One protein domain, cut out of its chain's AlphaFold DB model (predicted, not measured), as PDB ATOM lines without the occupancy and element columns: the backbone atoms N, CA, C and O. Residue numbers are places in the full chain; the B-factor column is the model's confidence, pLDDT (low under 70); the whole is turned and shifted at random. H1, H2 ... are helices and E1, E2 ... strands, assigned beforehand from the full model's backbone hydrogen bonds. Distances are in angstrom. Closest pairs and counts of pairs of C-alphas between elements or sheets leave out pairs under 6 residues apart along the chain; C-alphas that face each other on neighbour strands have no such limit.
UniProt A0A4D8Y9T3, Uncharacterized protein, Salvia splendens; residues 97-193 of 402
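Overview. This is residues 97 to 193 of the 402 residues of an uncharacterized protein of Salvia splendens (UniProt A0A4D8Y9T3). One twisted sheet of seven strands is folded by sharp bends in its long strands E4, E5 and E6 into a deep, open trough, like a barrel that does not close: E1 and E2 make one wall, E6 and E7 the opposite wall, and E4 and E5 the floor between them. The short helix H1 only grazes the sheet, and the long link after it, residues 103 to 113, crosses the open side of the trough before it leads into E1. The printed part has 97 residues, with one named helix and seven named strands in the order H1 E1 E2 E3 E4 E5 E6 E7. The sheet is branched, with each neighbour pair antiparallel, and the class is mostly strand. The whole is compact, with a radius of gyration of the C-alphas of 12.7 A, and rounded, spanning 37 by 34 by 24 A.

Arrangement. Begin with E4, residues 143 to 155, the longest strand, which bends by 107 degrees at residue 148. Its pairing is staggered: on one side it has E3, residues 134 to 137, beside its residues 143 to 146, and E2, residues 125 to 130, beside its residues 148 to 153. On the other side is E5, residues 158 to 168. For E3 and E4, look at N 146 and O 134, 2.8 A apart; for E2 and E4, at N 128 and O 150, also 2.8 A. E2 and E3 are apart, though they follow each other in the chain. E4 and E5 are antiparallel at 171 degrees, with N 147 and O 164 within hydrogen-bond range at 2.8 A. E5 bends by 99 degrees at residue 161, and on its other side is E6, residues 172 to 181, which bends by 65 degrees at residue 176; N 159 and O 178 are 2.8 A apart. On one side of E6 is E5, and on the other side is the edge strand E7, residues 187 to 192, with N 189 and O 179 within hydrogen-bond range at 2.8 A. Thus far E3 E4 E5 E6 E7 form a meander, each strand the antiparallel neighbour of the one before. On the other side of E2 from E4 is the edge strand E1, residues 114 to 120, antiparallel to E2 at 168 degrees; the two form a hairpin, and N 118 and O 127 are 2.7 A apart. E1 and E7 are apart. H1, residues 97 to 102, is on the sheet but only grazes it with its residues 99 to 102; every O i to N i+4 pair in it is within hydrogen-bond range.

Along the chain. Find C-alpha 143 at (50.192, 12.253, -25.305); from there E4 runs 23.6 A to C-alpha 155. E5, residues 158 to 168, measures 20.5 A, and E6, residues 172 to 181, 23.5 A. E1, residues 114 to 120, measures 17.7 A, E2, residues 125 to 130, 16.8 A, and the short E3, residues 134 to 137, 10.1 A. H1 begins at C-alpha 97, at (37.771, 24.550, -13.919), and covers 8.8 A. E7, residues 187 to 192, covers 16.0 A and ends at C-alpha 192, at (55.247, 22.700, -29.603).

Size, cuts and confidence. The two C-alphas farthest apart, those of Ala 122 and Leu 170, are 37.5 A apart. The printed part has no cut. The link from H1 to E1 is long, with 11 residues; the other links are tight. In this predicted model the mean pLDDT of the printed part is 79.4, and 20 residues are under 70, among them residues 112 to 116 and 181 to 187.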
ATOM      1  N   PRO A  97      38.709  24.671 -12.803       77.50
ATOM      2  CA  PRO A  97      37.771  24.550 -13.919       77.50
ATOM      3  C   PRO A  97      36.918  25.800 -14.178       77.50
ATOM      4  O   PRO A  97      36.665  26.144 -15.332       77.50
ATOM      5  N   ASP A  98      36.454  26.473 -13.124       80.44
ATOM      6  CA  ASP A  98      35.672  27.707 -13.244       80.44
ATOM      7  C   ASP A  98      36.536  28.882 -13.715       80.44
ATOM      8  O   ASP A  98      36.111  29.624 -14.596       80.44
ATOM      9  N   LEU A  99      37.759  29.010 -13.190       82.56
ATOM     10  CA  LEU A  99      38.735  30.001 -13.637       82.56
ATOM     11  C   LEU A  99      39.058  29.801 -15.120       82.56
ATOM     12  O   LEU A  99      39.001  30.747 -15.894       82.56
ATOM     13  N   LEU A 100      39.342  28.570 -15.550       85.44
ATOM     14  CA  LEU A 100      39.594  28.271 -16.960       85.44
ATOM     15  C   LEU A 100      38.391  28.647 -17.829       85.44
ATOM     16  O   LEU A 100      38.569  29.294 -18.860       85.44
ATOM     17  N   ARG A 101      37.168  28.327 -17.387       83.56
ATOM     18  CA  ARG A 101      35.940  28.690 -18.108       83.56
ATOM     19  C   ARG A 101      35.796  30.200 -18.290       83.56
ATOM     20  O   ARG A 101      35.427  30.626 -19.379       83.56
ATOM     21  N   ASP A 102      36.081  30.993 -17.262       84.44
ATOM     22  CA  ASP A 102      35.978  32.457 -17.338       84.44
ATOM     23  C   ASP A 102      36.930  33.057 -18.380       84.44
ATOM     24  O   ASP A 102      36.645  34.092 -18.985       84.44
ATOM     25  N   TYR A 103      38.047  32.371 -18.622       85.44
ATOM     26  CA  TYR A 103      39.008  32.697 -19.665       85.44
ATOM     27  C   TYR A 103      38.757  31.905 -20.956       85.44
ATOM     28  O   TYR A 103      39.661  31.800 -21.772       85.44
ATOM     29  N   ASN A 104      37.555  31.369 -21.189       85.75
ATOM     30  CA  ASN A 104      37.186  30.598 -22.386       85.75
ATOM     31  C   ASN A 104      38.110  29.393 -22.665       85.75
ATOM     32  O   ASN A 104      38.362  29.047 -23.819       85.75
ATOM     33  N   LEU A 105      38.630  28.759 -21.615       85.69
ATOM     34  CA  LEU A 105      39.380  27.512 -21.695       85.69
ATOM     35  C   LEU A 105      38.543  26.336 -21.167       85.69
ATOM     36  O   LEU A 105      37.702  26.500 -20.277       85.69
ATOM     37  N   PRO A 106      38.778  25.123 -21.687       81.38
ATOM     38  CA  PRO A 106      38.030  23.948 -21.281       81.38
ATOM     39  C   PRO A 106      38.371  23.531 -19.851       81.38
ATOM     40  O   PRO A 106      39.527  23.491 -19.433       81.38
ATOM     41  N   ARG A 107      37.330  23.134 -19.118       78.44
ATOM     42  CA  ARG A 107      37.408  22.700 -17.715       78.44
ATOM     43  C   ARG A 107      38.335  21.498 -17.496       78.44
ATOM     44  O   ARG A 107      38.914  21.372 -16.425       78.44
ATOM     45  N   GLY A 108      38.458  20.631 -18.504       77.81
ATOM     46  CA  GLY A 108      39.271  19.408 -18.484       77.81
ATOM     47  C   GLY A 108      40.685  19.572 -19.044       77.81
ATOM     48  O   GLY A 108      41.294  18.583 -19.435       77.81
ATOM     49  N   LEU A 109      41.195  20.805 -19.143       83.75
ATOM     50  CA  LEU A 109      42.533  21.063 -19.679       83.75
ATOM     51  C   LEU A 109      43.653  20.492 -18.799       83.75
ATOM     52  O   LEU A 109      44.729  20.179 -19.299       83.75
ATOM     53  N   PHE A 110      43.394  20.359 -17.501       85.00
ATOM     54  CA  PHE A 110      44.306  19.748 -16.547       85.00
ATOM     55  C   PHE A 110      43.720  18.430 -16.010       85.00
ATOM     56  O   PHE A 110      42.496  18.294 -15.921       85.00
ATOM     57  N   PRO A 111      44.579  17.460 -15.649       78.50
ATOM     58  CA  PRO A 111      44.171  16.180 -15.065       78.50
ATOM     59  C   PRO A 111      43.519  16.347 -13.684       78.50
ATOM     60  O   PRO A 111      43.594  17.399 -13.065       78.50
ATOM     61  N   GLN A 112      42.887  15.295 -13.161       67.12
ATOM     62  CA  GLN A 112      42.194  15.361 -11.863       67.12
ATOM     63  C   GLN A 112      43.136  15.327 -10.644       67.12
ATOM     64  O   GLN A 112      42.718  15.672  -9.544       67.12
ATOM     65  N   ASN A 113      44.409  14.954 -10.811       67.06
ATOM     66  CA  ASN A 113      45.405  14.828  -9.733       67.06
ATOM     67  C   ASN A 113      46.030  16.174  -9.294       67.06
ATOM     68  O   ASN A 113      47.168  16.220  -8.813       67.06
ATOM     69  N   ILE A 114      45.305  17.277  -9.473       66.44
ATOM     70  CA  ILE A 114      45.733  18.616  -9.062       66.44
ATOM     71  C   ILE A 114      45.572  18.740  -7.550       66.44
ATOM     72  O   ILE A 114      44.495  18.507  -7.009       66.44
ATOM     73  N   THR A 115      46.636  19.152  -6.869       59.44
ATOM     74  CA  THR A 115      46.609  19.435  -5.429       59.44
ATOM     75  C   THR A 115      46.153  20.866  -5.167       59.44
ATOM     76  O   THR A 115      45.362  21.132  -4.262       59.44
ATOM     77  N   CYS A 116      46.647  21.812  -5.966       61.66
ATOM     78  CA  CYS A 116      46.326  23.228  -5.850       61.66
ATOM     79  C   CYS A 116      46.748  24.011  -7.093       61.66
ATOM     80  O   CYS A 116      47.500  23.513  -7.927       61.66
ATOM     81  N   TYR A 117      46.280  25.246  -7.218       70.25
ATOM     82  CA  TYR A 117      46.756  26.175  -8.236       70.25
ATOM     83  C   TYR A 117      47.023  27.546  -7.624       70.25
ATOM     84  O   TYR A 117      46.422  27.895  -6.622       70.25
ATOM     85  N   GLU A 118      47.912  28.331  -8.212       69.44
ATOM     86  CA  GLU A 118      48.139  29.724  -7.884       69.44
ATOM     87  C   GLU A 118      47.739  30.604  -9.064       69.44
ATOM     88  O   GLU A 118      48.144  30.310 -10.190       69.44
ATOM     89  N   PHE A 119      46.992  31.683  -8.840       76.62
ATOM     90  CA  PHE A 119      46.652  32.624  -9.908       76.62
ATOM     91  C   PHE A 119      46.924  34.077  -9.515       76.62
ATOM     92  O   PHE A 119      46.355  34.600  -8.565       76.62
ATOM     93  N   GLU A 120      47.795  34.741 -10.265       70.50
ATOM     94  CA  GLU A 120      48.100  36.161 -10.111       70.50
ATOM     95  C   GLU A 120      47.379  36.949 -11.208       70.50
ATOM     96  O   GLU A 120      47.802  36.945 -12.366       70.50
ATOM     97  N   GLU A 121      46.289  37.630 -10.850       68.81
ATOM     98  CA  GLU A 121      45.438  38.353 -11.804       68.81
ATOM     99  C   GLU A 121      46.186  39.503 -12.497       68.81
ATOM    100  O   GLU A 121      46.104  39.638 -13.716       68.81
ATOM    101  N   ALA A 122      47.011  40.252 -11.753       68.69
ATOM    102  CA  ALA A 122      47.775  41.395 -12.264       68.69
ATOM    103  C   ALA A 122      48.727  41.041 -13.421       68.69
ATOM    104  O   ALA A 122      48.964  41.857 -14.310       68.69
ATOM    105  N   LYS A 123      49.277  39.821 -13.413       75.06
ATOM    106  CA  LYS A 123      50.203  39.316 -14.445       75.06
ATOM    107  C   LYS A 123      49.589  38.227 -15.306       75.06
ATOM    108  O   LYS A 123      50.272  37.650 -16.151       75.06
ATOM    109  N   SER A 124      48.330  37.900 -15.030       82.06
ATOM    110  CA  SER A 124      47.633  36.756 -15.588       82.06
ATOM    111  C   SER A 124      48.440  35.454 -15.485       82.06
ATOM    112  O   SER A 124      48.444  34.633 -16.401       82.06
ATOM    113  N   LYS A 125      49.176  35.252 -14.388       85.56
ATOM    114  CA  LYS A 125      50.100  34.122 -14.224       85.56
ATOM    115  C   LYS A 125      49.426  32.998 -13.448       85.56
ATOM    116  O   LYS A 125      48.986  33.197 -12.324       85.56
ATOM    117  N   LEU A 126      49.379  31.815 -14.045       86.12
ATOM    118  CA  LEU A 126      48.798  30.601 -13.483       86.12
ATOM    119  C   LEU A 126      49.907  29.592 -13.165       86.12
ATOM    120  O   LEU A 126      50.742  29.288 -14.018       86.12
ATOM    121  N   ILE A 127      49.905  29.040 -11.958       83.69
ATOM    122  CA  ILE A 127      50.744  27.906 -11.564       83.69
ATOM    123  C   ILE A 127      49.818  26.786 -11.107       83.69
ATOM    124  O   ILE A 127      48.948  27.013 -10.291       83.69
ATOM    125  N   VAL A 128      49.969  25.574 -11.615       83.88
ATOM    126  CA  VAL A 128      49.173  24.413 -11.206       83.88
ATOM    127  C   VAL A 128      50.114  23.384 -10.602       83.88
ATOM    128  O   VAL A 128      51.135  23.046 -11.205       83.88
ATOM    129  N   HIS A 129      49.778  22.902  -9.413       72.00
ATOM    130  CA  HIS A 129      50.529  21.893  -8.683       72.00
ATOM    131  C   HIS A 129      49.782  20.562  -8.724       72.00
ATOM    132  O   HIS A 129      48.579  20.493  -8.475       72.00
ATOM    133  N   MET A 130      50.507  19.497  -9.039       76.94
ATOM    134  CA  MET A 130      50.013  18.125  -9.120       76.94
ATOM    135  C   MET A 130      50.726  17.271  -8.083       76.94
ATOM    136  O   MET A 130      51.882  17.530  -7.744       76.94
ATOM    137  N   SER A 131      50.047  16.237  -7.592       61.34
ATOM    138  CA  SER A 131      50.616  15.316  -6.599       61.34
ATOM    139  C   SER A 131      51.798  14.518  -7.149       61.34
ATOM    140  O   SER A 131      52.721  14.186  -6.412       61.34
ATOM    141  N   SER A 132      51.796  14.242  -8.451       67.69
ATOM    142  CA  SER A 132      52.859  13.540  -9.162       67.69
ATOM    143  C   SER A 132      52.889  13.968 -10.634       67.69
ATOM    144  O   SER A 132      51.886  14.474 -11.150       67.69
ATOM    145  N   PRO A 133      54.023  13.788 -11.340       80.94
ATOM    146  CA  PRO A 133      54.031  13.893 -12.791       80.94
ATOM    147  C   PRO A 133      53.058  12.868 -13.380       80.94
ATOM    148  O   PRO A 133      53.052  11.713 -12.958       80.94
ATOM    149  N   CYS A 134      52.276  13.267 -14.374       79.81
ATOM    150  CA  CYS A 134      51.304  12.383 -15.006       79.81
ATOM    151  C   CYS A 134      51.329  12.524 -16.524       79.81
ATOM    152  O   CYS A 134      51.627  13.589 -17.066       79.81
ATOM    153  N   GLU A 135      50.989  11.443 -17.212       85.00
ATOM    154  CA  GLU A 135      50.820  11.421 -18.661       85.00
ATOM    155  C   GLU A 135      49.344  11.232 -18.981       85.00
ATOM    156  O   GLU A 135      48.677  10.375 -18.406       85.00
ATOM    157  N   VAL A 136      48.828  12.071 -19.872       80.06
ATOM    158  CA  VAL A 136      47.438  12.037 -20.315       80.06
ATOM    159  C   VAL A 136      47.425  11.746 -21.805       80.06
ATOM    160  O   VAL A 136      48.068  12.455 -22.583       80.06
ATOM    161  N   CYS A 137      46.678  10.714 -22.187       78.06
ATOM    162  CA  CYS A 137      46.385  10.392 -23.577       78.06
ATOM    163  C   CYS A 137      45.051  11.035 -23.971       78.06
ATOM    164  O   CYS A 137      44.026  10.791 -23.331       78.06
ATOM    165  N   PHE A 138      45.062  11.860 -25.013       72.12
ATOM    166  CA  PHE A 138      43.864  12.471 -25.580       72.12
ATOM    167  C   PHE A 138      43.206  11.551 -26.617       72.12
ATOM    168  O   PHE A 138      43.779  10.553 -27.057       72.12
ATOM    169  N   LYS A 139      41.969  11.884 -27.007       68.88
ATOM    170  CA  LYS A 139      41.158  11.083 -27.945       68.88
ATOM    171  C   LYS A 139      41.795  10.924 -29.329       68.88
ATOM    172  O   LYS A 139      41.521   9.947 -30.010       68.88
ATOM    173  N   ASP A 140      42.635  11.869 -29.730       69.19
ATOM    174  CA  ASP A 140      43.404  11.850 -30.976       69.19
ATOM    175  C   ASP A 140      44.719  11.054 -30.860       69.19
ATOM    176  O   ASP A 140      45.579  11.144 -31.730       69.19
ATOM    177  N   SER A 141      44.885  10.264 -29.791       71.94
ATOM    178  CA  SER A 141      46.113   9.529 -29.440       71.94
ATOM    179  C   SER A 141      47.323  10.411 -29.116       71.94
ATOM    180  O   SER A 141      48.420   9.887 -28.904       71.94
ATOM    181  N   SER A 142      47.157  11.736 -29.028       75.81
ATOM    182  CA  SER A 142      48.235  12.615 -28.582       75.81
ATOM    183  C   SER A 142      48.500  12.422 -27.087       75.81
ATOM    184  O   SER A 142      47.582  12.240 -26.282       75.81
ATOM    185  N   VAL A 143      49.777  12.440 -26.702       81.62
ATOM    186  CA  VAL A 143      50.192  12.253 -25.305       81.62
ATOM    187  C   VAL A 143      50.804  13.541 -24.785       81.62
ATOM    188  O   VAL A 143      51.737  14.089 -25.384       81.62
ATOM    189  N   VAL A 144      50.307  14.011 -23.641       86.31
ATOM    190  CA  VAL A 144      50.867  15.155 -22.917       86.31
ATOM    191  C   VAL A 144      51.328  14.708 -21.541       86.31
ATOM    192  O   VAL A 144      50.566  14.162 -20.747       86.31
ATOM    193  N   ARG A 145      52.594  14.989 -21.248       88.75
ATOM    194  CA  ARG A 145      53.213  14.793 -19.946       88.75
ATOM    195  C   ARG A 145      53.189  16.095 -19.162       88.75
ATOM    196  O   ARG A 145      53.748  17.105 -19.602       88.75
ATOM    197  N   TYR A 146      52.601  16.039 -17.980       89.62
ATOM    198  CA  TYR A 146      52.579  17.111 -17.001       89.62
ATOM    199  C   TYR A 146      53.618  16.835 -15.914       89.62
ATOM    200  O   TYR A 146      53.803  15.707 -15.458       89.62
ATOM    201  N   SER A 147      54.321  17.885 -15.512       87.25
ATOM    202  CA  SER A 147      55.215  17.878 -14.355       87.25
ATOM    203  C   SER A 147      54.418  18.191 -13.090       87.25
ATOM    204  O   SER A 147      53.310  18.712 -13.169       87.25
ATOM    205  N   THR A 148      55.007  17.955 -11.917       81.62
ATOM    206  CA  THR A 148      54.391  18.302 -10.620       81.62
ATOM    207  C   THR A 148      54.043  19.780 -10.487       81.62
ATOM    208  O   THR A 148      53.147  20.134  -9.733       81.62
ATOM    209  N   ARG A 149      54.742  20.653 -11.215       83.12
ATOM    210  CA  ARG A 149      54.485  22.089 -11.248       83.12
ATOM    211  C   ARG A 149      54.416  22.562 -12.690       83.12
ATOM    212  O   ARG A 149      55.409  22.493 -13.416       83.12
ATOM    213  N   VAL A 150      53.258  23.073 -13.083       91.00
ATOM    214  CA  VAL A 150      53.013  23.656 -14.402       91.00
ATOM    215  C   VAL A 150      52.843  25.157 -14.248       91.00
ATOM    216  O   VAL A 150      52.013  25.590 -13.462       91.00
ATOM    217  N   LYS A 151      53.607  25.966 -14.982       91.94
ATOM    218  CA  LYS A 151      53.428  27.428 -15.009       91.94
ATOM    219  C   LYS A 151      52.945  27.853 -16.383       91.94
ATOM    220  O   LYS A 151      53.410  27.308 -17.377       91.94
ATOM    221  N   ALA A 152      52.057  28.831 -16.449       94.06
ATOM    222  CA  ALA A 152      51.568  29.403 -17.694       94.06
ATOM    223  C   ALA A 152      51.093  30.846 -17.477       94.06
ATOM    224  O   ALA A 152      50.845  31.279 -16.356       94.06
ATOM    225  N   THR A 153      50.953  31.594 -18.563       91.94
ATOM    226  CA  THR A 153      50.239  32.874 -18.598       91.94
ATOM    227  C   THR A 153      48.869  32.637 -19.224       91.94
ATOM    228  O   THR A 153      48.784  32.119 -20.342       91.94
ATOM    229  N   LEU A 154      47.819  32.969 -18.482       90.12
ATOM    230  CA  LEU A 154      46.416  32.752 -18.799       90.12
ATOM    231  C   LEU A 154      45.830  33.973 -19.506       90.12
ATOM    232  O   LEU A 154      45.787  35.064 -18.971       90.12
ATOM    233  N   SER A 155      45.339  33.792 -20.717       88.56
ATOM    234  CA  SER A 155      44.639  34.828 -21.476       88.56
ATOM    235  C   SER A 155      43.352  34.243 -22.043       88.56
ATOM    236  O   SER A 155      43.181  33.023 -22.076       88.56
ATOM    237  N   ARG A 156      42.417  35.095 -22.472       85.31
ATOM    238  CA  ARG A 156      41.139  34.631 -23.024       85.31
ATOM    239  C   ARG A 156      41.384  33.680 -24.212       85.31
ATOM    240  O   ARG A 156      41.970  34.076 -25.212       85.31
ATOM    241  N   GLY A 157      40.947  32.431 -24.072       85.06
ATOM    242  CA  GLY A 157      41.065  31.334 -25.034       85.06
ATOM    243  C   GLY A 157      42.469  30.739 -25.172       85.06
ATOM    244  O   GLY A 157      42.697  29.966 -26.104       85.06
ATOM    245  N   LYS A 158      43.432  31.113 -24.312       90.12
ATOM    246  CA  LYS A 158      44.853  30.851 -24.574       90.12
ATOM    247  C   LYS A 158      45.729  30.740 -23.322       90.12
ATOM    248  O   LYS A 158      45.727  31.620 -22.466       90.12
ATOM    249  N   LEU A 159      46.580  29.712 -23.283       92.12
ATOM    250  CA  LEU A 159      47.710  29.582 -22.355       92.12
ATOM    251  C   LEU A 159      49.032  29.783 -23.099       92.12
ATOM    252  O   LEU A 159      49.264  29.180 -24.144       92.12
ATOM    253  N   THR A 160      49.937  30.592 -22.553       91.81
ATOM    254  CA  THR A 160      51.273  30.839 -23.135       91.81
ATOM    255  C   THR A 160      52.381  30.750 -22.102       91.81
ATOM    256  O   THR A 160      52.117  30.694 -20.904       91.81
ATOM    257  N   GLY A 161      53.637  30.721 -22.561       88.19
ATOM    258  CA  GLY A 161      54.790  30.699 -21.657       88.19
ATOM    259  C   GLY A 161      54.803  29.449 -20.783       88.19
ATOM    260  O   GLY A 161      55.227  29.508 -19.632       88.19
ATOM    261  N   ILE A 162      54.287  28.342 -21.323       92.38
ATOM    262  CA  ILE A 162      54.029  27.130 -20.556       92.38
ATOM    263  C   ILE A 162      55.361  26.509 -20.126       92.38
ATOM    264  O   ILE A 162      56.289  26.359 -20.920       92.38
ATOM    265  N   GLU A 163      55.472  26.144 -18.856       91.31
ATOM    266  CA  GLU A 163      56.580  25.413 -18.252       91.31
ATOM    267  C   GLU A 163      56.004  24.181 -17.554       91.31
ATOM    268  O   GLU A 163      54.957  24.271 -16.923       91.31
ATOM    269  N   GLY A 164      56.662  23.026 -17.670       89.75
ATOM    270  CA  GLY A 164      56.204  21.794 -17.021       89.75
ATOM    271  C   GLY A 164      55.242  20.931 -17.846       89.75
ATOM    272  O   GLY A 164      54.849  19.875 -17.364       89.75
ATOM    273  N   MET A 165      54.915  21.306 -19.089       91.94
ATOM    274  CA  MET A 165      54.166  20.459 -20.030       91.94
ATOM    275  C   MET A 165      55.031  20.057 -21.229       91.94
ATOM    276  O   MET A 165      55.712  20.895 -21.833       91.94
ATOM    277  N   LYS A 166      54.989  18.776 -21.597       90.44
ATOM    278  CA  LYS A 166      55.624  18.230 -22.804       90.44
ATOM    279  C   LYS A 166      54.616  17.411 -23.596       90.44
ATOM    280  O   LYS A 166      53.759  16.773 -23.004       90.44
ATOM    281  N   THR A 167      54.736  17.401 -24.913       88.69
ATOM    282  CA  THR A 167      53.937  16.544 -25.793       88.69
ATOM    283  C   THR A 167      54.837  15.578 -26.553       88.69
ATOM    284  O   THR A 167      56.016  15.872 -26.790       88.69
ATOM    285  N   LYS A 168      54.301  14.401 -26.870       83.12
ATOM    286  CA  LYS A 168      55.014  13.346 -27.585       83.12
ATOM    287  C   LYS A 168      54.764  13.482 -29.084       83.12
ATOM    288  O   LYS A 168      53.664  13.215 -29.552       83.12
ATOM    289  N   VAL A 169      55.801  13.891 -29.811       79.12
ATOM    290  CA  VAL A 169      55.872  13.748 -31.274       79.12
ATOM    291  C   VAL A 169      56.851  12.595 -31.543       79.12
ATOM    292  O   VAL A 169      56.652  11.508 -31.010       79.12
ATOM    293  N   LEU A 170      57.961  12.818 -32.251       76.94
ATOM    294  CA  LEU A 170      59.061  11.844 -32.353       76.94
ATOM    295  C   LEU A 170      59.928  11.804 -31.081       76.94
ATOM    296  O   LEU A 170      60.447  10.763 -30.696       76.94
ATOM    297  N   VAL A 171      60.043  12.945 -30.402       83.38
ATOM    298  CA  VAL A 171      60.691  13.109 -29.094       83.38
ATOM    299  C   VAL A 171      59.784  13.941 -28.188       83.38
ATOM    300  O   VAL A 171      58.828  14.568 -28.652       83.38
ATOM    301  N   TRP A 172      60.064  13.962 -26.887       84.94
ATOM    302  CA  TRP A 172      59.325  14.805 -25.948       84.94
ATOM    303  C   TRP A 172      59.672  16.281 -26.147       84.94
ATOM    304  O   TRP A 172      60.744  16.733 -25.740       84.94
ATOM    305  N   VAL A 173      58.743  17.047 -26.718       89.06
ATOM    306  CA  VAL A 173      58.927  18.480 -26.982       89.06
ATOM    307  C   VAL A 173      58.131  19.304 -25.979       89.06
ATOM    308  O   VAL A 173      57.003  18.969 -25.617       89.06
ATOM    309  N   LYS A 174      58.720  20.405 -25.507       90.19
ATOM    310  CA  LYS A 174      58.049  21.359 -24.621       90.19
ATOM    311  C   LYS A 174      56.840  21.984 -25.326       90.19
ATOM    312  O   LYS A 174      56.969  22.520 -26.428       90.19
ATOM    313  N   VAL A 175      55.692  21.976 -24.652       90.00
ATOM    314  CA  VAL A 175      54.513  22.729 -25.096       90.00
ATOM    315  C   VAL A 175      54.777  24.211 -24.835       90.00
ATOM    316  O   VAL A 175      55.135  24.601 -23.727       90.00
ATOM    317  N   SER A 176      54.646  25.039 -25.867       86.12
ATOM    318  CA  SER A 176      54.912  26.481 -25.810       86.12
ATOM    319  C   SER A 176      53.651  27.296 -25.515       86.12
ATOM    320  O   SER A 176      53.706  28.313 -24.816       86.12
ATOM    321  N   SER A 177      52.510  26.849 -26.046       86.06
ATOM    322  CA  SER A 177      51.209  27.490 -25.875       86.06
ATOM    323  C   SER A 177      50.063  26.556 -26.247       86.06
ATOM    324  O   SER A 177      50.257  25.592 -26.987       86.06
ATOM    325  N   ILE A 178      48.884  26.848 -25.706       88.69
ATOM    326  CA  ILE A 178      47.632  26.140 -25.962       88.69
ATOM    327  C   ILE A 178      46.590  27.179 -26.351       88.69
ATOM    328  O   ILE A 178      46.429  28.158 -25.627       88.69
ATOM    329  N   ASN A 179      45.886  26.970 -27.459       86.00
ATOM    330  CA  ASN A 179      44.829  27.867 -27.925       86.00
ATOM    331  C   ASN A 179      43.548  27.082 -28.200       86.00
ATOM    332  O   ASN A 179      43.616  25.931 -28.628       86.00
ATOM    333  N   VAL A 180      42.399  27.721 -28.015       82.19
ATOM    334  CA  VAL A 180      41.114  27.221 -28.519       82.19
ATOM    335  C   VAL A 180      40.879  27.815 -29.906       82.19
ATOM    336  O   VAL A 180      40.936  29.035 -30.075       82.19
ATOM    337  N   GLU A 181      40.677  26.963 -30.909       69.25
ATOM    338  CA  GLU A 181      40.512  27.388 -32.301       69.25
ATOM    339  C   GLU A 181      39.028  27.568 -32.655       69.25
ATOM    340  O   GLU A 181      38.273  26.601 -32.705       69.25
ATOM    341  N   GLY A 182      38.625  28.811 -32.949       55.72
ATOM    342  CA  GLY A 182      37.317  29.158 -33.517       55.72
ATOM    343  C   GLY A 182      36.146  29.222 -32.523       55.72
ATOM    344  O   GLY A 182      36.122  28.565 -31.492       55.72
ATOM    345  N   THR A 183      35.120  30.016 -32.847       47.28
ATOM    346  CA  THR A 183      33.894  30.176 -32.033       47.28
ATOM    347  C   THR A 183      32.906  29.009 -32.159       47.28
ATOM    348  O   THR A 183      31.882  29.004 -31.480       47.28
ATOM    349  N   LYS A 184      33.188  28.032 -33.034       50.66
ATOM    350  CA  LYS A 184      32.292  26.911 -33.375       50.66
ATOM    351  C   LYS A 184      32.940  25.525 -33.230       50.66
ATOM    352  O   LYS A 184      32.284  24.527 -33.506       50.66
ATOM    353  N   SER A 185      34.202  25.446 -32.805       52.25
ATOM    354  CA  SER A 185      34.908  24.182 -32.583       52.25
ATOM    355  C   SER A 185      35.602  24.181 -31.225       52.25
ATOM    356  O   SER A 185      36.532  24.944 -31.012       52.25
ATOM    357  N   ASP A 186      35.219  23.265 -30.331       57.47
ATOM    358  CA  ASP A 186      35.909  22.991 -29.052       57.47
ATOM    359  C   ASP A 186      37.267  22.281 -29.268       57.47
ATOM    360  O   ASP A 186      37.662  21.374 -28.531       57.47
ATOM    361  N   LYS A 187      37.990  22.641 -30.333       66.00
ATOM    362  CA  LYS A 187      39.299  22.077 -30.652       66.00
ATOM    363  C   LYS A 187      40.368  22.859 -29.904       66.00
ATOM    364  O   LYS A 187      40.476  24.080 -30.018       66.00
ATOM    365  N   ILE A 188      41.162  22.127 -29.134       74.69
ATOM    366  CA  ILE A 188      42.297  22.650 -28.378       74.69
ATOM    367  C   ILE A 188      43.561  22.341 -29.176       74.69
ATOM    368  O   ILE A 188      43.844  21.179 -29.458       74.69
ATOM    369  N   CYS A 189      44.339  23.363 -29.515       78.25
ATOM    370  CA  CYS A 189      45.602  23.213 -30.224       78.25
ATOM    371  C   CYS A 189      46.780  23.334 -29.248       78.25
ATOM    372  O   CYS A 189      46.934  24.368 -28.594       78.25
ATOM    373  N   PHE A 190      47.625  22.302 -29.171       82.88
ATOM    374  CA  PHE A 190      48.885  22.314 -28.423       82.88
ATOM    375  C   PHE A 190      50.039  22.666 -29.366       82.88
ATOM    376  O   PHE A 190      50.430  21.863 -30.210       82.88
ATOM    377  N   MET A 191      50.631  23.851 -29.214       81.69
ATOM    378  CA  MET A 191      51.763  24.277 -30.041       81.69
ATOM    379  C   MET A 191      53.091  23.903 -29.375       81.69
ATOM    380  O   MET A 191      53.402  24.374 -28.275       81.69
ATOM    381  N   ALA A 192      53.913  23.102 -30.051       79.81
ATOM    382  CA  ALA A 192      55.247  22.700 -29.603       79.81
ATOM    383  C   ALA A 192      56.335  23.441 -30.407       79.81
ATOM    384  O   ALA A 192      56.269  23.483 -31.630       79.81
ATOM    385  N   GLY A 193      57.331  24.047 -29.742       63.97
ATOM    386  CA  GLY A 193      58.400  24.782 -30.441       63.97
ATOM    387  C   GLY A 193      59.226  25.736 -29.567       63.97
ATOM    388  O   GLY A 193      58.818  26.118 -28.468       63.97
TER     389      GLY A 193